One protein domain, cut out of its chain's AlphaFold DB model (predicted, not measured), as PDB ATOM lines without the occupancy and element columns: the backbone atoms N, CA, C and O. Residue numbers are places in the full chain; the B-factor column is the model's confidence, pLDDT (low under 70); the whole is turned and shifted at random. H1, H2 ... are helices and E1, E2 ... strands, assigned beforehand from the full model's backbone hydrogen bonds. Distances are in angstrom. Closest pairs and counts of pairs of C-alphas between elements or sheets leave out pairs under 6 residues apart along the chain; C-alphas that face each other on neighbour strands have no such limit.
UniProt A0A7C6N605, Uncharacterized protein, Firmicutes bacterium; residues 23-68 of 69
ATOM      1  N   ALA A  23     -11.521  -3.784  -9.922       87.62
ATOM      2  CA  ALA A  23     -10.829  -2.549  -9.559       87.62
ATOM      3  C   ALA A  23     -10.789  -2.359  -8.036       87.62
ATOM      4  O   ALA A  23      -9.723  -2.102  -7.485       87.62
ATOM      5  N   LEU A  24     -11.927  -2.570  -7.369       90.56
ATOM      6  CA  LEU A  24     -12.031  -2.502  -5.915       90.56
ATOM      7  C   LEU A  24     -11.211  -3.607  -5.243       90.56
ATOM      8  O   LEU A  24     -10.472  -3.334  -4.312       90.56
ATOM      9  N   ILE A  25     -11.263  -4.842  -5.745       90.88
ATOM     10  CA  ILE A  25     -10.450  -5.957  -5.233       90.88
ATOM     11  C   ILE A  25      -8.961  -5.603  -5.280       90.88
ATOM     12  O   ILE A  25      -8.249  -5.798  -4.296       90.88
ATOM     13  N   ARG A  26      -8.489  -5.055  -6.407       90.75
ATOM     14  CA  ARG A  26      -7.098  -4.602  -6.536       90.75
ATOM     15  C   ARG A  26      -6.774  -3.485  -5.562       90.75
ATOM     16  O   ARG A  26      -5.723  -3.544  -4.939       90.75
ATOM     17  N   GLU A  27      -7.653  -2.497  -5.424       92.94
ATOM     18  CA  GLU A  27      -7.485  -1.430  -4.440       92.94
ATOM     19  C   GLU A  27      -7.335  -2.013  -3.031       92.94
ATOM     20  O   GLU A  27      -6.331  -1.745  -2.387       92.94
ATOM     21  N   LYS A  28      -8.246  -2.897  -2.605       92.19
ATOM     22  CA  LYS A  28      -8.216  -3.546  -1.284       92.19
ATOM     23  C   LYS A  28      -6.943  -4.359  -1.039       92.19
ATOM     24  O   LYS A  28      -6.443  -4.398   0.082       92.19
ATOM     25  N   ILE A  29      -6.398  -5.003  -2.071       90.94
ATOM     26  CA  ILE A  29      -5.098  -5.683  -1.982       90.94
ATOM     27  C   ILE A  29      -3.968  -4.657  -1.813       90.94
ATOM     28  O   ILE A  29      -3.124  -4.813  -0.934       90.94
ATOM     29  N   LEU A  30      -3.957  -3.592  -2.618       90.69
ATOM     30  CA  LEU A  30      -2.912  -2.562  -2.593       90.69
ATOM     31  C   LEU A  30      -2.927  -1.717  -1.311       90.69
ATOM     32  O   LEU A  30      -1.865  -1.302  -0.851       90.69
ATOM     33  N   THR A  31      -4.101  -1.471  -0.728       93.00
ATOM     34  CA  THR A  31      -4.251  -0.761   0.549       93.00
ATOM     35  C   THR A  31      -3.934  -1.644   1.758       93.00
ATOM     36  O   THR A  31      -3.831  -1.131   2.871       93.00
ATOM     37  N   GLY A  32      -3.736  -2.954   1.557       89.75
ATOM     38  CA  GLY A  32      -3.480  -3.921   2.627       89.75
ATOM     39  C   GLY A  32      -4.727  -4.312   3.428       89.75
ATOM     40  O   GLY A  32      -4.606  -4.927   4.484       89.75
ATOM     41  N   GLU A  33      -5.923  -3.966   2.943       91.56
ATOM     42  CA  GLU A  33      -7.197  -4.397   3.534       91.56
ATOM     43  C   GLU A  33      -7.486  -5.881   3.269       91.56
ATOM     44  O   GLU A  33      -8.166  -6.536   4.062       91.56
ATOM     45  N   ALA A  34      -6.960  -6.427   2.170       93.69
ATOM     46  CA  ALA A  34      -6.946  -7.861   1.919       93.69
ATOM     47  C   ALA A  34      -5.691  -8.500   2.536       93.69
ATOM     48  O   ALA A  34      -4.559  -8.114   2.249       93.69
ATOM     49  N   GLU A  35      -5.888  -9.522   3.360       95.12
ATOM     50  CA  GLU A  35      -4.808 -10.226   4.047       95.12
ATOM     51  C   GLU A  35      -4.202 -11.298   3.142       95.12
ATOM     52  O   GLU A  35      -4.910 -12.188   2.671       95.12
ATOM     53  N   LEU A  36      -2.888 -11.259   2.928       93.56
ATOM     54  CA  LEU A  36      -2.180 -12.327   2.224       93.56
ATOM     55  C   LEU A  36      -2.178 -13.605   3.077       93.56
ATOM     56  O   LEU A  36      -1.581 -13.640   4.150       93.56
ATOM     57  N   LEU A  37      -2.803 -14.668   2.574       94.81
ATOM     58  CA  LEU A  37      -2.804 -15.980   3.223       94.81
ATOM     59  C   LEU A  37      -1.589 -16.826   2.838       94.81
ATOM     60  O   LEU A  37      -1.146 -17.662   3.621       94.81
ATOM     61  N   GLY A  38      -1.065 -16.635   1.628       92.50
ATOM     62  CA  GLY A  38       0.090 -17.377   1.143       92.50
ATOM     63  C   GLY A  38       0.236 -17.346  -0.371       92.50
ATOM     64  O   GLY A  38      -0.581 -16.762  -1.085       92.50
ATOM     65  N   VAL A  39       1.294 -18.001  -0.843       92.12
ATOM     66  CA  VAL A  39       1.580 -18.209  -2.263       92.12
ATOM     67  C   VAL A  39       1.384 -19.688  -2.580       92.12
ATOM     68  O   VAL A  39       1.893 -20.550  -1.867       92.12
ATOM     69  N   PHE A  40       0.625 -19.969  -3.630       89.12
ATOM     70  CA  PHE A  40       0.269 -21.305  -4.095       89.12
ATOM     71  C   PHE A  40       0.889 -21.541  -5.463       89.12
ATOM     72  O   PHE A  40       0.882 -20.643  -6.297       89.12
ATOM     73  N   GLU A  41       1.394 -22.741  -5.713       88.31
ATOM     74  CA  GLU A  41       1.896 -23.124  -7.031       88.31
ATOM     75  C   GLU A  41       0.854 -23.978  -7.750       88.31
ATOM     76  O   GLU A  41       0.445 -25.026  -7.251       88.31
ATOM     77  N   GLU A  42       0.440 -23.552  -8.938       82.31
ATOM     78  CA  GLU A  42      -0.334 -24.386  -9.855       82.31
ATOM     79  C   GLU A  42       0.320 -24.312 -11.241       82.31
ATOM     80  O   GLU A  42       0.729 -23.248 -11.701       82.31
ATOM     81  N   GLU A  43       0.511 -25.478 -11.868       84.81
ATOM     82  CA  GLU A  43       1.196 -25.627 -13.167       84.81
ATOM     83  C   GLU A  43       2.619 -25.021 -13.216       84.81
ATOM     84  O   GLU A  43       3.111 -24.649 -14.278       84.81
ATOM     85  N   GLY A  44       3.308 -24.940 -12.069       83.12
ATOM     86  CA  GLY A  44       4.647 -24.342 -11.964       83.12
ATOM     87  C   GLY A  44       4.654 -22.811 -11.892       83.12
ATOM     88  O   GLY A  44       5.718 -22.200 -11.972       83.12
ATOM     89  N   CYS A  45       3.487 -22.181 -11.734       81.88
ATOM     90  CA  CYS A  45       3.348 -20.737 -11.600       81.88
ATOM     91  C   CYS A  45       2.873 -20.353 -10.185       81.88
ATOM     92  O   CYS A  45       1.888 -20.921  -9.704       81.88
ATOM     93  N   PRO A  46       3.518 -19.374  -9.522       86.44
ATOM     94  CA  PRO A  46       3.104 -18.915  -8.201       86.44
ATOM     95  C   PRO A  46       1.932 -17.920  -8.268       86.44
ATOM     96  O   PRO A  46       1.973 -16.920  -8.990       86.44
ATOM     97  N   TYR A  47       0.918 -18.148  -7.438       89.12
ATOM     98  CA  TYR A  47      -0.271 -17.314  -7.268       89.12
ATOM     99  C   TYR A  47      -0.402 -16.863  -5.823       89.12
ATOM    100  O   TYR A  47      -0.337 -17.675  -4.903       89.12
ATOM    101  N   SER A  48      -0.629 -15.571  -5.610       91.31
ATOM    102  CA  SER A  48      -0.899 -15.059  -4.265       91.31
ATOM    103  C   SER A  48      -2.379 -15.243  -3.935       91.31
ATOM    104  O   SER A  48      -3.238 -14.909  -4.751       91.31
ATOM    105  N   CYS A  49      -2.687 -15.773  -2.753       93.19
ATOM    106  CA  CYS A  49      -4.052 -15.892  -2.253       93.19
ATOM    107  C   CYS A  49      -4.293 -14.867  -1.149       93.19
ATOM    108  O   CYS A  49      -3.573 -14.848  -0.147       93.19
ATOM    109  N   TYR A  50      -5.335 -14.061  -1.309       94.75
ATOM    110  CA  TYR A  50      -5.733 -13.049  -0.342       94.75
ATOM    111  C   TYR A  50      -7.099 -13.371   0.256       94.75
ATOM    112  O   TYR A  50      -8.010 -13.814  -0.446       94.75
ATOM    113  N   ARG A  51      -7.262 -13.093   1.547       95.19
ATOM    114  CA  ARG A  51      -8.545 -13.076   2.246       95.19
ATOM    115  C   ARG A  51      -9.048 -11.647   2.338       95.19
ATOM    116  O   ARG A  51      -8.399 -10.805   2.950       95.19
ATOM    117  N   LEU A  52     -10.238 -11.396   1.810       94.81
ATOM    118  CA  LEU A  52     -10.917 -10.108   1.924       94.81
ATOM    119  C   LEU A  52     -12.256 -10.291   2.635       94.81
ATOM    120  O   LEU A  52     -13.025 -11.184   2.290       94.81
ATOM    121  N   ARG A  53     -12.545  -9.439   3.621       92.81
ATOM    122  CA  ARG A  53     -13.884  -9.316   4.208       92.81
ATOM    123  C   ARG A  53     -14.566  -8.098   3.605       92.81
ATOM    124  O   ARG A  53     -13.998  -7.013   3.648       92.81
ATOM    125  N   PHE A  54     -15.747  -8.294   3.038       89.25
ATOM    126  CA  PHE A  54     -16.492  -7.260   2.330       89.25
ATOM    127  C   PHE A  54     -17.992  -7.569   2.418       89.25
ATOM    128  O   PHE A  54     -18.376  -8.705   2.151       89.25
ATOM    129  N   ASP A  55     -18.808  -6.595   2.839       85.75
ATOM    130  CA  ASP A  55     -20.262  -6.728   3.063       85.75
ATOM    131  C   ASP A  55     -20.663  -8.014   3.810       85.75
ATOM    132  O   ASP A  55     -21.459  -8.822   3.336       85.75
ATOM    133  N   ASP A  56     -20.039  -8.242   4.972       85.88
ATOM    134  CA  ASP A  56     -20.231  -9.425   5.833       85.88
ATOM    135  C   ASP A  56     -19.934 -10.788   5.174       85.88
ATOM    136  O   ASP A  56     -20.099 -11.846   5.789       85.88
ATOM    137  N   GLN A  57     -19.394 -10.785   3.956       88.88
ATOM    138  CA  GLN A  57     -18.929 -11.964   3.249       88.88
ATOM    139  C   GLN A  57     -17.396 -12.034   3.262       88.88
ATOM    140  O   GLN A  57     -16.681 -11.032   3.252       88.88
ATOM    141  N   THR A  58     -16.858 -13.255   3.309       92.00
ATOM    142  CA  THR A  58     -15.418 -13.500   3.149       92.00
ATOM    143  C   THR A  58     -15.140 -14.030   1.746       92.00
ATOM    144  O   THR A  58     -15.724 -15.030   1.330       92.00
ATOM    145  N   TYR A  59     -14.220 -13.377   1.045       92.50
ATOM    146  CA  TYR A  59     -13.748 -13.734  -0.287       92.50
ATOM    147  C   TYR A  59     -12.308 -14.241  -0.219       92.50
ATOM    148  O   TYR A  59     -11.481 -13.703   0.522       92.50
ATOM    149  N   TYR A  60     -12.016 -15.258  -1.028       92.56
ATOM    150  CA  TYR A  60     -10.667 -15.759  -1.274       92.56
ATOM    151  C   TYR A  60     -10.294 -15.410  -2.711       92.56
ATOM    152  O   TYR A  60     -10.926 -15.889  -3.653       92.56
ATOM    153  N   ILE A  61      -9.312 -14.531  -2.870       92.31
ATOM    154  CA  ILE A  61      -8.910 -13.976  -4.161       92.31
ATOM    155  C   ILE A  61      -7.581 -14.603  -4.558       92.31
ATOM    156  O   ILE A  61      -6.587 -14.437  -3.855       92.31
ATOM    157  N   PHE A  62      -7.567 -15.289  -5.696       90.25
ATOM    158  CA  PHE A  62      -6.342 -15.775  -6.321       90.25
ATOM    159  C   PHE A  62      -5.861 -14.752  -7.343       90.25
ATOM    160  O   PHE A  62      -6.517 -14.507  -8.356       90.25
ATOM    161  N   ASP A  63      -4.712 -14.146  -7.069       87.25
ATOM    162  CA  ASP A  63      -4.072 -13.228  -7.996       87.25
ATOM    163  C   ASP A  63      -3.283 -14.008  -9.053       87.25
ATOM    164  O   ASP A  63      -2.182 -14.509  -8.814       87.25
ATOM    165  N   LEU A  64      -3.887 -14.115 -10.240       83.25
ATOM    166  CA  LEU A  64      -3.315 -14.782 -11.409       83.25
ATOM    167  C   LEU A  64      -2.463 -13.846 -12.281       83.25
ATOM    168  O   LEU A  64      -2.034 -14.249 -13.366       83.25
ATOM    169  N   THR A  65      -2.222 -12.596 -11.866       74.25
ATOM    170  CA  THR A  65      -1.445 -11.641 -12.677       74.25
ATOM    171  C   THR A  65       0.001 -12.090 -12.907       74.25
ATOM    172  O   THR A  65       0.578 -11.746 -13.941       74.25
ATOM    173  N   SER A  66       0.531 -12.968 -12.050       63.22
ATOM    174  CA  SER A  66       1.814 -13.658 -12.226       63.22
ATOM    175  C   SER A  66       1.918 -14.495 -13.513       63.22
ATOM    176  O   SER A  66       3.032 -14.756 -13.955       63.22
ATOM    177  N   ARG A  67       0.803 -14.906 -14.155       61.88
ATOM    178  CA  ARG A  67       0.830 -15.699 -15.412       61.88
ATOM    179  C   ARG A  67       1.357 -14.917 -16.634       61.88
ATOM    180  O   ARG A  67       1.518 -15.516 -17.690       61.88
ATOM    181  N   ARG A  68       1.542 -13.591 -16.555       54.81
ATOM    182  CA  ARG A  68       1.848 -12.725 -17.720       54.81
ATOM    183  C   ARG A  68       3.332 -12.358 -17.897       54.81
ATOM    184  O   ARG A  68       3.602 -11.323 -18.505       54.81
TER     185      ARG A  68
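AT A GLANCE: This is residues 23 to 68 of the 69 residues of an uncharacterized protein of Firmicutes bacterium (UniProt A0A7C6N605). A long, strongly twisted ribbon of three antiparallel strands, E1, E2 and E3, makes the length of this domain, and one short helix, H1, lies across the strands over E2 and, only just, E3. A single small helical piece, H2, follows E3 and only grazes the sheet. The printed part has 46 residues, with two named helices and three named strands in the order H1, E1, E2, E3, H2; the sheet runs E1, E2, E3, and the class is mixed, helices and strands. The whole is only just compact, close to loose, with a radius of gyration of the C-alphas of 11.0 A, and its outline is only just elongated, spanning 34 by 17 by 13 A.

HOW THE PARTS SIT: Begin at the inner strand E2, residues 45 to 54, which has the edge strands E1, residues 35 to 42, and E3, residues 57 to 63, as neighbours. The three form a meander, each strand the antiparallel neighbour of the one before. E1 and E2 are a hairpin with 149 degrees between their directions; look at N 37 and O 49, 2.8 A apart, within hydrogen-bond range. E2 and E3 are a hairpin at 159 degrees; there N 52 and O 59 are within range at 2.9 A. H1, residues 23 to 30, is on the sheet at a height over the sheet of 9.3 A, and its line stands at 77 degrees to that of E2 on the local plane. The closest C-alphas of H1 and E2 are those of Ile 29 and Tyr 50, 7.6 A apart. H1 and E3 are near each other, with 6 pairs of C-alphas within 10 A. H2, residues 65 to 68, only grazes the sheet with residues 65 to 67; its closest C-alpha pair with E2 is Ser 66 and Tyr 47, 6.5 A. H1 and H2 are apart. In H1 every O i to N i+4 pair is within hydrogen-bond range, while H2 is too short for such a pair.

IN THESE COORDINATES: Find C-alpha 23 at (-10.829, -2.549, -9.559), where H1 begins; it runs 10.5 A to Leu 30. E1 runs 20.3 A from Glu 35 to Glu 42. E2 starts at C-alpha 45, (3.348, -20.737, -11.600), and runs 27.7 A to Phe 54. E3 covers 18.7 A from Gln 57 to Asp 63. H2 runs 6.1 A from Thr 65 to C-alpha 68 at (1.848, -12.725, -17.720).

THE WHOLE: The two C-alphas farthest apart are those of Gly 44 and Asp 56, 34.0 A. The printed part has no cut, and its four links are tight. Mean pLDDT of the printed part is 87.9; look for low confidence, under 70, at residues 66 to 68.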